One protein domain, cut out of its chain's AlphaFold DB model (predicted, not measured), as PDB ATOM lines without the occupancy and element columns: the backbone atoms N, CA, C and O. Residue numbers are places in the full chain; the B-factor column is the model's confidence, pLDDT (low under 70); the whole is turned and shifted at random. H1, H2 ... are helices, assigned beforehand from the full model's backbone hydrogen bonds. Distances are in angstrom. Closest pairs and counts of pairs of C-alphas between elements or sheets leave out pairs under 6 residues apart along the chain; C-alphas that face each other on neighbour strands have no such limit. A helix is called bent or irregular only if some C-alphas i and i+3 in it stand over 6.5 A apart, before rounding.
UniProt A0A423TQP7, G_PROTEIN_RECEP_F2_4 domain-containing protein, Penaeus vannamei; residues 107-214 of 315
ATOM      1  N   GLY A 107      24.713  13.839 -60.154       77.38
ATOM      2  CA  GLY A 107      25.907  14.647 -60.409       77.38
ATOM      3  C   GLY A 107      26.832  14.832 -59.207       77.38
ATOM      4  O   GLY A 107      28.036  14.663 -59.375       77.38
ATOM      5  N   PRO A 108      26.331  15.102 -57.990       77.75
ATOM      6  CA  PRO A 108      27.181  15.232 -56.806       77.75
ATOM      7  C   PRO A 108      27.897  13.925 -56.463       77.75
ATOM      8  O   PRO A 108      29.090  13.929 -56.168       77.75
ATOM      9  N   VAL A 109      27.188  12.797 -56.557       75.06
ATOM     10  CA  VAL A 109      27.741  11.459 -56.302       75.06
ATOM     11  C   VAL A 109      28.763  11.096 -57.379       75.06
ATOM     12  O   VAL A 109      29.863  10.647 -57.062       75.06
ATOM     13  N   LEU A 110      28.455  11.375 -58.648       78.31
ATOM     14  CA  LEU A 110      29.363  11.170 -59.774       78.31
ATOM     15  C   LEU A 110      30.623  12.041 -59.659       78.31
ATOM     16  O   LEU A 110      31.728  11.559 -59.892       78.31
ATOM     17  N   LEU A 111      30.483  13.304 -59.256       83.12
ATOM     18  CA  LEU A 111      31.607  14.211 -59.035       83.12
ATOM     19  C   LEU A 111      32.501  13.709 -57.894       83.12
ATOM     20  O   LEU A 111      33.723  13.676 -58.044       83.12
ATOM     21  N   MET A 112      31.905  13.259 -56.786       80.12
ATOM     22  CA  MET A 112      32.646  12.658 -55.674       80.12
ATOM     23  C   MET A 112      33.366  11.374 -56.103       80.12
ATOM     24  O   MET A 112      34.530  11.187 -55.748       80.12
ATOM     25  N   LEU A 113      32.733  10.536 -56.930       79.62
ATOM     26  CA  LEU A 113      33.347   9.342 -57.518       79.62
ATOM     27  C   LEU A 113      34.537   9.685 -58.421       79.62
ATOM     28  O   LEU A 113      35.600   9.085 -58.274       79.62
ATOM     29  N   LEU A 114      34.397  10.667 -59.314       82.69
ATOM     30  CA  LEU A 114      35.464  11.085 -60.232       82.69
ATOM     31  C   LEU A 114      36.668  11.664 -59.483       82.69
ATOM     32  O   LEU A 114      37.813  11.320 -59.781       82.69
ATOM     33  N   VAL A 115      36.421  12.506 -58.478       84.06
ATOM     34  CA  VAL A 115      37.477  13.078 -57.632       84.06
ATOM     35  C   VAL A 115      38.175  11.982 -56.822       84.06
ATOM     36  O   VAL A 115      39.406  11.946 -56.753       84.06
ATOM     37  N   ASN A 116      37.413  11.047 -56.252       81.94
ATOM     38  CA  ASN A 116      37.966   9.923 -55.501       81.94
ATOM     39  C   ASN A 116      38.787   8.980 -56.402       81.94
ATOM     40  O   ASN A 116      39.886   8.567 -56.028       81.94
ATOM     41  N   LEU A 117      38.314   8.706 -57.622       84.31
ATOM     42  CA  LEU A 117      39.034   7.921 -58.626       84.31
ATOM     43  C   LEU A 117      40.342   8.604 -59.035       84.31
ATOM     44  O   LEU A 117      41.384   7.952 -59.081       84.31
ATOM     45  N   TYR A 118      40.321   9.916 -59.279       86.38
ATOM     46  CA  TYR A 118      41.526  10.683 -59.597       86.38
ATOM     47  C   TYR A 118      42.580  10.568 -58.489       86.38
ATOM     48  O   TYR A 118      43.743  10.242 -58.756       86.38
ATOM     49  N   PHE A 119      42.181  10.789 -57.232       81.19
ATOM     50  CA  PHE A 119      43.094  10.655 -56.099       81.19
ATOM     51  C   PHE A 119      43.609   9.230 -55.939       81.19
ATOM     52  O   PHE A 119      44.784   9.046 -55.621       81.19
ATOM     53  N   PHE A 120      42.777   8.229 -56.214       81.06
ATOM     54  CA  PHE A 120      43.195   6.839 -56.177       81.06
ATOM     55  C   PHE A 120      44.211   6.493 -57.257       81.06
ATOM     56  O   PHE A 120      45.249   5.922 -56.938       81.06
ATOM     57  N   VAL A 121      43.974   6.879 -58.510       83.38
ATOM     58  CA  VAL A 121      44.932   6.646 -59.600       83.38
ATOM     59  C   VAL A 121      46.266   7.307 -59.261       83.38
ATOM     60  O   VAL A 121      47.317   6.672 -59.355       83.38
ATOM     61  N   ARG A 122      46.245   8.546 -58.755       82.69
ATOM     62  CA  ARG A 122      47.468   9.217 -58.291       82.69
ATOM     63  C   ARG A 122      48.127   8.505 -57.119       82.69
ATOM     64  O   ARG A 122      49.355   8.420 -57.098       82.69
ATOM     65  N   LEU A 123      47.350   8.003 -56.162       78.19
ATOM     66  CA  LEU A 123      47.850   7.238 -55.023       78.19
ATOM     67  C   LEU A 123      48.527   5.951 -55.496       78.19
ATOM     68  O   LEU A 123      49.661   5.708 -55.104       78.19
ATOM     69  N   VAL A 124      47.879   5.174 -56.367       80.50
ATOM     70  CA  VAL A 124      48.401   3.914 -56.913       80.50
ATOM     71  C   VAL A 124      49.666   4.154 -57.718       80.50
ATOM     72  O   VAL A 124      50.664   3.490 -57.464       80.50
ATOM     73  N   VAL A 125      49.665   5.129 -58.629       83.94
ATOM     74  CA  VAL A 125      50.845   5.468 -59.436       83.94
ATOM     75  C   VAL A 125      51.992   5.894 -58.525       83.94
ATOM     76  O   VAL A 125      53.069   5.307 -58.574       83.94
ATOM     77  N   THR A 126      51.762   6.852 -57.623       79.56
ATOM     78  CA  THR A 126      52.792   7.325 -56.680       79.56
ATOM     79  C   THR A 126      53.330   6.184 -55.816       79.56
ATOM     80  O   THR A 126      54.527   6.111 -55.545       79.56
ATOM     81  N   LEU A 127      52.453   5.279 -55.390       75.25
ATOM     82  CA  LEU A 127      52.802   4.137 -54.563       75.25
ATOM     83  C   LEU A 127      53.593   3.081 -55.350       75.25
ATOM     84  O   LEU A 127      54.593   2.589 -54.840       75.25
ATOM     85  N   ALA A 128      53.204   2.780 -56.589       78.38
ATOM     86  CA  ALA A 128      53.906   1.858 -57.479       78.38
ATOM     87  C   ALA A 128      55.315   2.367 -57.812       78.38
ATOM     88  O   ALA A 128      56.288   1.624 -57.687       78.38
ATOM     89  N   TRP A 129      55.438   3.661 -58.124       81.31
ATOM     90  CA  TRP A 129      56.733   4.318 -58.313       81.31
ATOM     91  C   TRP A 129      57.620   4.201 -57.071       81.31
ATOM     92  O   TRP A 129      58.797   3.876 -57.186       81.31
ATOM     93  N   ARG A 130      57.057   4.410 -55.874       73.12
ATOM     94  CA  ARG A 130      57.796   4.297 -54.608       73.12
ATOM     95  C   ARG A 130      58.169   2.864 -54.238       73.12
ATOM     96  O   ARG A 130      59.209   2.667 -53.625       73.12
ATOM     97  N   PHE A 131      57.357   1.869 -54.586       69.94
ATOM     98  CA  PHE A 131      57.698   0.467 -54.338       69.94
ATOM     99  C   PHE A 131      58.859  -0.011 -55.193       69.94
ATOM    100  O   PHE A 131      59.706  -0.741 -54.688       69.94
ATOM    101  N   ARG A 132      58.926   0.457 -56.440       72.19
ATOM    102  CA  ARG A 132      60.029   0.153 -57.355       72.19
ATOM    103  C   ARG A 132      61.387   0.635 -56.828       72.19
ATOM    104  O   ARG A 132      62.407   0.054 -57.159       72.19
ATOM    105  N   ASP A 133      61.374   1.673 -55.993       67.94
ATOM    106  CA  ASP A 133      62.559   2.300 -55.394       67.94
ATOM    107  C   ASP A 133      63.008   1.605 -54.084       67.94
ATOM    108  O   ASP A 133      64.183   1.602 -53.730       67.94
ATOM    109  N   ILE A 134      62.072   0.975 -53.357       65.19
ATOM    110  CA  ILE A 134      62.297   0.373 -52.024       65.19
ATOM    111  C   ILE A 134      62.822  -1.074 -52.094       65.19
ATOM    112  O   ILE A 134      63.327  -1.582 -51.090       65.19
ATOM    113  N   ASP A 135      62.751  -1.740 -53.249       58.81
ATOM    114  CA  ASP A 135      63.186  -3.141 -53.416       58.81
ATOM    115  C   ASP A 135      64.697  -3.355 -53.155       58.81
ATOM    116  O   ASP A 135      65.152  -4.474 -52.946       58.81
ATOM    117  N   SER A 136      65.467  -2.268 -53.032       56.75
ATOM    118  CA  SER A 136      66.879  -2.253 -52.630       56.75
ATOM    119  C   SER A 136      67.128  -2.291 -51.102       56.75
ATOM    120  O   SER A 136      68.269  -2.461 -50.679       56.75
ATOM    121  N   GLY A 137      66.098  -2.165 -50.241       59.06
ATOM    122  CA  GLY A 137      66.242  -2.001 -48.778       59.06
ATOM    123  C   GLY A 137      65.224  -2.791 -47.935       59.06
ATOM    124  O   GLY A 137      64.217  -2.262 -47.453       59.06
ATOM    125  N   LEU A 138      65.511  -4.076 -47.702       56.81
ATOM    126  CA  LEU A 138      64.560  -5.123 -47.286       56.81
ATOM    127  C   LEU A 138      63.898  -4.968 -45.889       56.81
ATOM    128  O   LEU A 138      62.830  -5.541 -45.653       56.81
ATOM    129  N   GLN A 139      64.452  -4.186 -44.954       52.81
ATOM    130  CA  GLN A 139      63.886  -4.052 -43.593       52.81
ATOM    131  C   GLN A 139      62.864  -2.908 -43.444       52.81
ATOM    132  O   GLN A 139      61.837  -3.077 -42.779       52.81
ATOM    133  N   THR A 140      63.053  -1.779 -44.135       53.28
ATOM    134  CA  THR A 140      62.089  -0.657 -44.148       53.28
ATOM    135  C   THR A 140      60.802  -1.024 -44.907       53.28
ATOM    136  O   THR A 140      59.716  -0.514 -44.607       53.28
ATOM    137  N   ALA A 141      60.897  -1.993 -45.826       52.19
ATOM    138  CA  ALA A 141      59.806  -2.509 -46.647       52.19
ATOM    139  C   ALA A 141      58.684  -3.210 -45.849       52.19
ATOM    140  O   ALA A 141      57.526  -3.197 -46.266       52.19
ATOM    141  N   ARG A 142      58.973  -3.818 -44.685       53.72
ATOM    142  CA  ARG A 142      57.946  -4.507 -43.868       53.72
ATOM    143  C   ARG A 142      57.043  -3.541 -43.093       53.72
ATOM    144  O   ARG A 142      55.869  -3.837 -42.902       53.72
ATOM    145  N   ARG A 143      57.543  -2.363 -42.700       52.00
ATOM    146  CA  ARG A 143      56.777  -1.367 -41.918       52.00
ATOM    147  C   ARG A 143      56.023  -0.353 -42.787       52.00
ATOM    148  O   ARG A 143      55.061   0.273 -42.336       52.00
ATOM    149  N   SER A 144      56.410  -0.203 -44.054       55.47
ATOM    150  CA  SER A 144      55.561   0.414 -45.083       55.47
ATOM    151  C   SER A 144      54.445  -0.535 -45.536       55.47
ATOM    152  O   SER A 144      53.366  -0.051 -45.889       55.47
ATOM    153  N   LYS A 145      54.660  -1.862 -45.430       59.41
ATOM    154  CA  LYS A 145      53.715  -2.887 -45.892       59.41
ATOM    155  C   LYS A 145      52.332  -2.843 -45.238       59.41
ATOM    156  O   LYS A 145      51.307  -2.928 -45.910       59.41
ATOM    157  N   ASP A 146      52.290  -2.642 -43.928       61.22
ATOM    158  CA  ASP A 146      51.019  -2.617 -43.194       61.22
ATOM    159  C   ASP A 146      50.239  -1.307 -43.400       61.22
ATOM    160  O   ASP A 146      49.008  -1.302 -43.381       61.22
ATOM    161  N   ARG A 147      50.936  -0.198 -43.679       65.06
ATOM    162  CA  ARG A 147      50.304   1.112 -43.898       65.06
ATOM    163  C   ARG A 147      49.621   1.205 -45.259       65.06
ATOM    164  O   ARG A 147      48.524   1.744 -45.334       65.06
ATOM    165  N   TYR A 148      50.207   0.650 -46.324       67.75
ATOM    166  CA  TYR A 148      49.539   0.657 -47.631       67.75
ATOM    167  C   TYR A 148      48.355  -0.310 -47.681       67.75
ATOM    168  O   TYR A 148      47.366  -0.014 -48.347       67.75
ATOM    169  N   LYS A 149      48.435  -1.452 -46.976       67.19
ATOM    170  CA  LYS A 149      47.326  -2.410 -46.907       67.19
ATOM    171  C   LYS A 149      46.080  -1.745 -46.340       67.19
ATOM    172  O   LYS A 149      44.998  -2.001 -46.845       67.19
ATOM    173  N   LEU A 150      46.237  -0.854 -45.359       72.25
ATOM    174  CA  LEU A 150      45.138  -0.051 -44.829       72.25
ATOM    175  C   LEU A 150      44.529   0.866 -45.902       72.25
ATOM    176  O   LEU A 150      43.317   0.856 -46.077       72.25
ATOM    177  N   PHE A 151      45.352   1.609 -46.648       72.62
ATOM    178  CA  PHE A 151      44.869   2.536 -47.682       72.62
ATOM    179  C   PHE A 151      44.178   1.832 -48.855       72.62
ATOM    180  O   PHE A 151      43.094   2.246 -49.254       72.62
ATOM    181  N   ILE A 152      44.762   0.748 -49.379       73.00
ATOM    182  CA  ILE A 152      44.153  -0.036 -50.467       73.00
ATOM    183  C   ILE A 152      42.830  -0.648 -50.001       73.00
ATOM    184  O   ILE A 152      41.835  -0.608 -50.718       73.00
ATOM    185  N   ARG A 153      42.799  -1.183 -48.778       71.75
ATOM    186  CA  ARG A 153      41.599  -1.804 -48.218       71.75
ATOM    187  C   ARG A 153      40.509  -0.771 -47.932       71.75
ATOM    188  O   ARG A 153      39.350  -1.068 -48.176       71.75
ATOM    189  N   LEU A 154      40.864   0.439 -47.498       71.75
ATOM    190  CA  LEU A 154      39.916   1.545 -47.327       71.75
ATOM    191  C   LEU A 154      39.342   2.014 -48.672       71.75
ATOM    192  O   LEU A 154      38.146   2.268 -48.764       71.75
ATOM    193  N   PHE A 155      40.171   2.064 -49.718       74.06
ATOM    194  CA  PHE A 155      39.718   2.435 -51.054       74.06
ATOM    195  C   PHE A 155      38.780   1.397 -51.673       74.06
ATOM    196  O   PHE A 155      37.750   1.767 -52.212       74.06
ATOM    197  N   ILE A 156      39.096   0.103 -51.583       76.12
ATOM    198  CA  ILE A 156      38.219  -0.935 -52.146       76.12
ATOM    199  C   ILE A 156      36.850  -0.886 -51.461       76.12
ATOM    200  O   ILE A 156      35.826  -0.930 -52.123       76.12
ATOM    201  N   VAL A 157      36.819  -0.712 -50.143       73.94
ATOM    202  CA  VAL A 157      35.575  -0.764 -49.359       73.94
ATOM    203  C   VAL A 157      34.697   0.455 -49.563       73.94
ATOM    204  O   VAL A 157      33.481   0.319 -49.573       73.94
ATOM    205  N   MET A 158      35.302   1.636 -49.691       76.56
ATOM    206  CA  MET A 158      34.583   2.905 -49.837       76.56
ATOM    207  C   MET A 158      34.495   3.395 -51.284       76.56
ATOM    208  O   MET A 158      33.780   4.341 -51.550       76.56
ATOM    209  N   GLY A 159      35.260   2.847 -52.220       74.69
ATOM    210  CA  GLY A 159      35.237   3.243 -53.629       74.69
ATOM    211  C   GLY A 159      34.456   2.248 -54.475       74.69
ATOM    212  O   GLY A 159      33.599   2.646 -55.255       74.69
ATOM    213  N   LEU A 160      34.711   0.946 -54.292       75.00
ATOM    214  CA  LEU A 160      34.063  -0.094 -55.093       75.00
ATOM    215  C   LEU A 160      32.576  -0.241 -54.753       75.00
ATOM    216  O   LEU A 160      31.793  -0.479 -55.659       75.00
ATOM    217  N   SER A 161      32.184  -0.060 -53.489       77.56
ATOM    218  CA  SER A 161      30.774  -0.067 -53.060       77.56
ATOM    219  C   SER A 161      29.964   1.034 -53.745       77.56
ATOM    220  O   SER A 161      28.917   0.756 -54.314       77.56
ATOM    221  N   TRP A 162      30.503   2.252 -53.795       78.62
ATOM    222  CA  TRP A 162      29.867   3.392 -54.458       78.62
ATOM    223  C   TRP A 162      29.850   3.247 -55.982       78.62
ATOM    224  O   TRP A 162      28.889   3.651 -56.632       78.62
ATOM    225  N   CYS A 163      30.882   2.632 -56.571       73.44
ATOM    226  CA  CYS A 163      30.835   2.235 -57.976       73.44
ATOM    227  C   CYS A 163      29.740   1.185 -58.211       73.44
ATOM    228  O   CYS A 163      28.970   1.321 -59.150       73.44
ATOM    229  N   LEU A 164      29.643   0.153 -57.367       69.38
ATOM    230  CA  LEU A 164      28.640  -0.904 -57.503       69.38
ATOM    231  C   LEU A 164      27.217  -0.360 -57.377       69.38
ATOM    232  O   LEU A 164      26.397  -0.715 -58.208       69.38
ATOM    233  N   GLU A 165      26.952   0.537 -56.427       70.38
ATOM    234  CA  GLU A 165      25.654   1.211 -56.260       70.38
ATOM    235  C   GLU A 165      25.275   2.054 -57.489       70.38
ATOM    236  O   GLU A 165      24.132   2.075 -57.948       70.38
ATOM    237  N   PHE A 166      26.265   2.720 -58.078       71.81
ATOM    238  CA  PHE A 166      26.072   3.478 -59.303       71.81
ATOM    239  C   PHE A 166      25.827   2.567 -60.522       71.81
ATOM    240  O   PHE A 166      25.001   2.886 -61.378       71.81
ATOM    241  N   LEU A 167      26.512   1.418 -60.602       68.31
ATOM    242  CA  LEU A 167      26.325   0.426 -61.666       68.31
ATOM    243  C   LEU A 167      25.025  -0.384 -61.506       68.31
ATOM    244  O   LEU A 167      24.413  -0.725 -62.516       68.31
ATOM    245  N   THR A 168      24.552  -0.681 -60.294       64.75
ATOM    246  CA  THR A 168      23.286  -1.411 -60.074       64.75
ATOM    247  C   THR A 168      22.055  -0.616 -60.478       64.75
ATOM    248  O   THR A 168      21.019  -1.200 -60.789       64.75
ATOM    249  N   HIS A 169      22.175   0.708 -60.577       59.56
ATOM    250  CA  HIS A 169      21.151   1.538 -61.202       59.56
ATOM    251  C   HIS A 169      20.928   1.193 -62.688       59.56
ATOM    252  O   HIS A 169      19.893   1.550 -63.246       59.56
ATOM    253  N   SER A 170      21.882   0.509 -63.336       54.88
ATOM    254  CA  SER A 170      21.929   0.332 -64.791       54.88
ATOM    255  C   SER A 170      21.319  -0.966 -65.354       54.88
ATOM    256  O   SER A 170      21.692  -1.388 -66.443       54.88
ATOM    257  N   ASP A 171      20.293  -1.509 -64.686       55.84
ATOM    258  CA  ASP A 171      19.557  -2.752 -65.001       55.84
ATOM    259  C   ASP A 171      20.269  -4.037 -64.507       55.84
ATOM    260  O   ASP A 171      21.138  -4.595 -65.175       55.84
ATOM    261  N   THR A 172      19.854  -4.562 -63.342       55.59
ATOM    262  CA  THR A 172      20.292  -5.880 -62.830       55.59
ATOM    263  C   THR A 172      19.173  -6.644 -62.117       55.59
ATOM    264  O   THR A 172      18.290  -6.041 -61.511       55.59
ATOM    265  N   CYS A 173      19.232  -7.982 -62.169       62.16
ATOM    266  CA  CYS A 173      18.318  -8.912 -61.495       62.16
ATOM    267  C   CYS A 173      18.129  -8.613 -59.997       62.16
ATOM    268  O   CYS A 173      19.078  -8.237 -59.310       62.16
ATOM    269  N   ALA A 174      16.936  -8.915 -59.468       70.44
ATOM    270  CA  ALA A 174      16.576  -8.706 -58.060       70.44
ATOM    271  C   ALA A 174      17.583  -9.316 -57.063       70.44
ATOM    272  O   ALA A 174      17.903  -8.696 -56.055       70.44
ATOM    273  N   ALA A 175      18.152 -10.487 -57.370       72.12
ATOM    274  CA  ALA A 175      19.156 -11.132 -56.517       72.12
ATOM    275  C   ALA A 175      20.469 -10.330 -56.397       72.12
ATOM    276  O   ALA A 175      21.105 -10.341 -55.346       72.12
ATOM    277  N   TRP A 176      20.872  -9.621 -57.456       71.25
ATOM    278  CA  TRP A 176      22.085  -8.800 -57.449       71.25
ATOM    279  C   TRP A 176      21.885  -7.505 -56.653       71.25
ATOM    280  O   TRP A 176      22.785  -7.087 -55.933       71.25
ATOM    281  N   LEU A 177      20.681  -6.924 -56.711       70.94
ATOM    282  CA  LEU A 177      20.313  -5.760 -55.898       70.94
ATOM    283  C   LEU A 177      20.382  -6.082 -54.403       70.94
ATOM    284  O   LEU A 177      21.068  -5.378 -53.669       70.94
ATOM    285  N   VAL A 178      19.785  -7.203 -53.983       76.69
ATOM    286  CA  VAL A 178      19.833  -7.663 -52.584       76.69
ATOM    287  C   VAL A 178      21.273  -7.913 -52.127       76.69
ATOM    288  O   VAL A 178      21.646  -7.558 -51.010       76.69
ATOM    289  N   LEU A 179      22.116  -8.493 -52.990       76.94
ATOM    290  CA  LEU A 179      23.523  -8.728 -52.663       76.94
ATOM    291  C   LEU A 179      24.302  -7.414 -52.485       76.94
ATOM    292  O   LEU A 179      25.122  -7.306 -51.575       76.94
ATOM    293  N   CYS A 180      24.056  -6.414 -53.333       76.06
ATOM    294  CA  CYS A 180      24.694  -5.105 -53.221       76.06
ATOM    295  C   CYS A 180      24.231  -4.336 -51.978       76.06
ATOM    296  O   CYS A 180      25.078  -3.781 -51.279       76.06
ATOM    297  N   GLU A 181      22.935  -4.357 -51.667       78.69
ATOM    298  CA  GLU A 181      22.383  -3.758 -50.443       78.69
ATOM    299  C   GLU A 181      23.010  -4.388 -49.194       78.69
ATOM    300  O   GLU A 181      23.526  -3.672 -48.336       78.69
ATOM    301  N   LEU A 182      23.116  -5.720 -49.152       82.81
ATOM    302  CA  LEU A 182      23.766  -6.430 -48.049       82.81
ATOM    303  C   LEU A 182      25.236  -6.021 -47.871       82.81
ATOM    304  O   LEU A 182      25.706  -5.867 -46.745       82.81
ATOM    305  N   VAL A 183      25.984  -5.837 -48.966       79.81
ATOM    306  CA  VAL A 183      27.396  -5.412 -48.915       79.81
ATOM    307  C   VAL A 183      27.537  -3.988 -48.373       79.81
ATOM    308  O   VAL A 183      28.475  -3.719 -47.617       79.81
ATOM    309  N   VAL A 184      26.619  -3.091 -48.733       82.12
ATOM    310  CA  VAL A 184      26.589  -1.707 -48.239       82.12
ATOM    311  C   VAL A 184      26.205  -1.667 -46.759       82.12
ATOM    312  O   VAL A 184      26.860  -0.983 -45.974       82.12
ATOM    313  N   GLU A 185      25.231  -2.466 -46.327       85.25
ATOM    314  CA  GLU A 185      24.874  -2.587 -44.908       85.25
ATOM    315  C   GLU A 185      26.024  -3.175 -44.070       85.25
ATOM    316  O   GLU A 185      26.324  -2.695 -42.971       85.25
ATOM    317  N   LEU A 186      26.755  -4.157 -44.611       86.69
ATOM    318  CA  LEU A 186      27.940  -4.733 -43.960       86.69
ATOM    319  C   LEU A 186      29.179  -3.829 -44.005       86.69
ATOM    320  O   LEU A 186      30.181  -4.125 -43.343       86.69
ATOM    321  N   GLN A 187      29.150  -2.731 -44.758       84.06
ATOM    322  CA  GLN A 187      30.308  -1.863 -44.959       84.06
ATOM    323  C   GLN A 187      30.834  -1.299 -43.634       84.06
ATOM    324  O   GLN A 187      32.048  -1.270 -43.415       84.06
ATOM    325  N   GLY A 188      29.940  -0.934 -42.708       83.00
ATOM    326  CA  GLY A 188      30.305  -0.484 -41.361       83.00
ATOM    327  C   GLY A 188      31.061  -1.550 -40.560       83.00
ATOM    328  O   GLY A 188      32.101  -1.263 -39.957       83.00
ATOM    329  N   LEU A 189      30.599  -2.803 -40.626       84.25
ATOM    330  CA  LEU A 189      31.245  -3.946 -39.977       84.25
ATOM    331  C   LEU A 189      32.637  -4.200 -40.570       84.25
ATOM    332  O   LEU A 189      33.608  -4.424 -39.844       84.25
ATOM    333  N   TRP A 190      32.771  -4.104 -41.892       81.69
ATOM    334  CA  TRP A 190      34.063  -4.271 -42.549       81.69
ATOM    335  C   TRP A 190      35.061  -3.169 -42.161       81.69
ATOM    336  O   TRP A 190      36.227  -3.464 -41.878       81.69
ATOM    337  N   ILE A 191      34.630  -1.903 -42.096       83.44
ATOM    338  CA  ILE A 191      35.482  -0.780 -41.662       83.44
ATOM    339  C   ILE A 191      35.953  -0.985 -40.219       83.44
ATOM    340  O   ILE A 191      37.127  -0.739 -39.919       83.44
ATOM    341  N   PHE A 192      35.083  -1.484 -39.340       82.00
ATOM    342  CA  PHE A 192      35.444  -1.834 -37.968       82.00
ATOM    343  C   PHE A 192      36.577  -2.867 -37.934       82.00
ATOM    344  O   PHE A 192      37.611  -2.630 -37.308       82.00
ATOM    345  N   PHE A 193      36.461  -3.965 -38.684       80.44
ATOM    346  CA  PHE A 193      37.542  -4.948 -38.768       80.44
ATOM    347  C   PHE A 193      38.832  -4.348 -39.343       80.44
ATOM    348  O   PHE A 193      39.915  -4.603 -38.832       80.44
ATOM    349  N   VAL A 194      38.762  -3.505 -40.370       76.81
ATOM    350  CA  VAL A 194      39.967  -2.916 -40.977       76.81
ATOM    351  C   VAL A 194      40.691  -1.942 -40.042       76.81
ATOM    352  O   VAL A 194      41.924  -1.903 -40.029       76.81
ATOM    353  N   THR A 195      39.949  -1.161 -39.261       71.62
ATOM    354  CA  THR A 195      40.503  -0.096 -38.410       71.62
ATOM    355  C   THR A 195      40.869  -0.589 -37.010       71.62
ATOM    356  O   THR A 195      41.949  -0.275 -36.503       71.62
ATOM    357  N   VAL A 196      40.011  -1.400 -36.393       74.31
ATOM    358  CA  VAL A 196      40.188  -1.887 -35.020       74.31
ATOM    359  C   VAL A 196      41.057  -3.141 -34.993       74.31
ATOM    360  O   VAL A 196      41.929  -3.263 -34.133       74.31
ATOM    361  N   TYR A 197      40.927  -4.035 -35.975       65.81
ATOM    362  CA  TYR A 197      41.662  -5.305 -36.015       65.81
ATOM    363  C   TYR A 197      43.072  -5.186 -36.629       65.81
ATOM    364  O   TYR A 197      43.599  -6.132 -37.220       65.81
ATOM    365  N   SER A 198      43.722  -4.030 -36.480       64.31
ATOM    366  CA  SER A 198      45.129  -3.840 -36.852       64.31
ATOM    367  C   SER A 198      46.067  -4.445 -35.797       64.31
ATOM    368  O   SER A 198      45.793  -4.395 -34.597       64.31
ATOM    369  N   LYS A 199      47.204  -5.013 -36.226       56.81
ATOM    370  CA  LYS A 199      48.166  -5.737 -35.362       56.81
ATOM    371  C   LYS A 199      48.669  -4.917 -34.170       56.81
ATOM    372  O   LYS A 199      48.909  -5.487 -33.115       56.81
ATOM    373  N   ASN A 200      48.782  -3.598 -34.325       58.09
ATOM    374  CA  ASN A 200      49.200  -2.691 -33.252       58.09
ATOM    375  C   ASN A 200      48.128  -2.524 -32.160       58.09
ATOM    376  O   ASN A 200      48.455  -2.308 -30.996       58.09
ATOM    377  N   ASN A 201      46.855  -2.634 -32.536       58.56
ATOM    378  CA  ASN A 201      45.711  -2.395 -31.661       58.56
ATOM    379  C   ASN A 201      45.282  -3.699 -30.988       58.56
ATOM    380  O   ASN A 201      44.823  -3.676 -29.853       58.56
ATOM    381  N   ARG A 202      45.495  -4.846 -31.652       64.62
ATOM    382  CA  ARG A 202      45.280  -6.177 -31.074       64.62
ATOM    383  C   ARG A 202      46.022  -6.336 -29.759       64.62
ATOM    384  O   ARG A 202      45.413  -6.772 -28.805       64.62
ATOM    385  N   THR A 203      47.286  -5.935 -29.664       62.06
ATOM    386  CA  THR A 203      48.061  -6.065 -28.418       62.06
ATOM    387  C   THR A 203      47.502  -5.203 -27.286       62.06
ATOM    388  O   THR A 203      47.596  -5.588 -26.126       62.06
ATOM    389  N   LEU A 204      46.896  -4.055 -27.612       63.41
ATOM    390  CA  LEU A 204      46.268  -3.149 -26.647       63.41
ATOM    391  C   LEU A 204      44.876  -3.628 -26.232       63.41
ATOM    392  O   LEU A 204      44.572  -3.622 -25.046       63.41
ATOM    393  N   VAL A 205      44.062  -4.106 -27.176       66.75
ATOM    394  CA  VAL A 205      42.749  -4.704 -26.896       66.75
ATOM    395  C   VAL A 205      42.914  -6.029 -26.157       66.75
ATOM    396  O   VAL A 205      42.192  -6.266 -25.201       66.75
ATOM    397  N   LEU A 206      43.897  -6.859 -26.512       65.50
ATOM    398  CA  LEU A 206      44.204  -8.110 -25.815       65.50
ATOM    399  C   LEU A 206      44.782  -7.843 -24.420       65.50
ATOM    400  O   LEU A 206      44.455  -8.578 -23.500       65.50
ATOM    401  N   ARG A 207      45.569  -6.771 -24.224       63.06
ATOM    402  CA  ARG A 207      45.978  -6.310 -22.883       63.06
ATOM    403  C   ARG A 207      44.812  -5.753 -22.079       63.06
ATOM    404  O   ARG A 207      44.713  -6.048 -20.899       63.06
ATOM    405  N   SER A 208      43.930  -4.969 -22.693       72.75
ATOM    406  CA  SER A 208      42.738  -4.443 -22.022       72.75
ATOM    407  C   SER A 208      41.776  -5.572 -21.660       72.75
ATOM    408  O   SER A 208      41.232  -5.570 -20.566       72.75
ATOM    409  N   CYS A 209      41.623  -6.564 -22.538       59.81
ATOM    410  CA  CYS A 209      40.824  -7.760 -22.308       59.81
ATOM    411  C   CYS A 209      41.479  -8.658 -21.257       59.81
ATOM    412  O   CYS A 209      40.805  -9.039 -20.322       59.81
ATOM    413  N   SER A 210      42.792  -8.903 -21.309       67.12
ATOM    414  CA  SER A 210      43.534  -9.652 -20.282       67.12
ATOM    415  C   SER A 210      43.482  -8.968 -18.914       67.12
ATOM    416  O   SER A 210      43.229  -9.634 -17.920       67.12
ATOM    417  N   ASN A 211      43.618  -7.641 -18.851       64.31
ATOM    418  CA  ASN A 211      43.463  -6.879 -17.611       64.31
ATOM    419  C   ASN A 211      42.008  -6.874 -17.118       64.31
ATOM    420  O   ASN A 211      41.774  -6.901 -15.915       64.31
ATOM    421  N   SER A 212      41.028  -6.856 -18.025       65.81
ATOM    422  CA  SER A 212      39.612  -6.976 -17.669       65.81
ATOM    423  C   SER A 212      39.259  -8.399 -17.219       65.81
ATOM    424  O   SER A 212      38.493  -8.559 -16.282       65.81
ATOM    425  N   LEU A 213      39.859  -9.430 -17.815       57.28
ATOM    426  CA  LEU A 213      39.671 -10.845 -17.483       57.28
ATOM    427  C   LEU A 213      40.391 -11.220 -16.177       57.28
ATOM    428  O   LEU A 213      39.860 -11.981 -15.375       57.28
ATOM    429  N   ALA A 214      41.556 -10.619 -15.914       58.31
ATOM    430  CA  ALA A 214      42.242 -10.689 -14.625       58.31
ATOM    431  C   ALA A 214      41.432  -9.996 -13.515       58.31
ATOM    432  O   ALA A 214      41.408 -10.475 -12.386       58.31
TER     433      ALA A 214
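This is residues 107 to 214 of the 315 residues of the protein "G_PROTEIN_RECEP_F2_4 domain-containing protein" of Penaeus vannamei (UniProt A0A423TQP7). Two long helices, H1 and H2, fold into an open hairpin, and the shorter H3 and H4 follow each other along the other side of H2, with H2 as the middle of the flat body. The last helix, H5, turns away from H4 at nearly a right angle, and its residues 206 to 214 stick out from the rest. The printed part has 108 residues with five named helices, in the order H1, H2, H3, H4, H5, and no named strand; the class is all helix. It is loose, with a radius of gyration of the C-alphas of 18.5 A, and its outline is flat, with spans of 51 by 45 by 23 A.

The printed part begins with H1, residues 107 to 134, which runs 40.0 A from C-alpha 107 at (25.907, 14.647, -60.409) to C-alpha 134 at (62.297, 0.373, -52.024). H2, residues 140 to 168, is the longest helix by residues and measures 42.0 A from first to last C-alpha. It has a kink of 25 degrees near residue 147, and it is neither bent nor irregular, but only just: C-alphas 143 and 146 are 6.0 A apart. H3 holds residues 174 to 185 and measures 16.7 A, beginning with C-alpha 174 at (16.576, -8.706, -58.060). H4 holds residues 187 to 196 and measures 14.0 A. H5, residues 199 to 214, measures 22.1 A and ends with C-alpha 214 at (42.242, -10.689, -14.625). H5 too is neither bent nor irregular, but only just: C-alphas 200 and 203 are 6.0 A apart.

H2 is the hub and touches three other helices. H1 and H2 form a helical hairpin and touch at a shallow tilt of 24 degrees, opposite ways; their closest C-alphas are those of Ile 134 and Ala 141, 6.6 A apart. H2 touches H4 with residues 150 to 157 alone, at a shallow tilt of 8 degrees, opposite ways, and the closest C-alphas are those of Val 157 and Gln 187, 7.0 A apart. H2 touches H3 with residues 161 to 168 alone, and these two form a second helical hairpin, at a steep tilt of 43 degrees, opposite ways. The closest C-alphas of H2 and H3 are those of Ser 161 and Val 184, 6.6 A apart. With 2 of these 3 pairs at a shallow tilt, the helix packing is mostly aligned, but only just. H3 and H4 meet only through their link. H5 touches no helix; it is close to H4 but not clearly touching, with the C-alphas of Val 196 and Arg 202 7.7 A apart, and the two are about perpendicular at 82 degrees. H1 is apart from H3, H4 and H5, and H5 is apart from H2 and H3. In H3 and H4 every O i to N i+4 pair is within hydrogen-bond range, while H1 has 23 of 24, H2 has 21 of 25 and H5 has 10 of 12.

The two C-alphas farthest apart are those of Asp 171 and Ala 214, at 55.8 A. Residues 135 to 140, 170 to 175 and 206 to 214 stand free, and the body without them spans 41 by 34 by 21 A. The printed part has no cut, and the four links between the helices are tight. The mean pLDDT of the printed part is 71.3, and 43 residues are under 70, among them residues 133 to 149, 167 to 173 and 197 to 207.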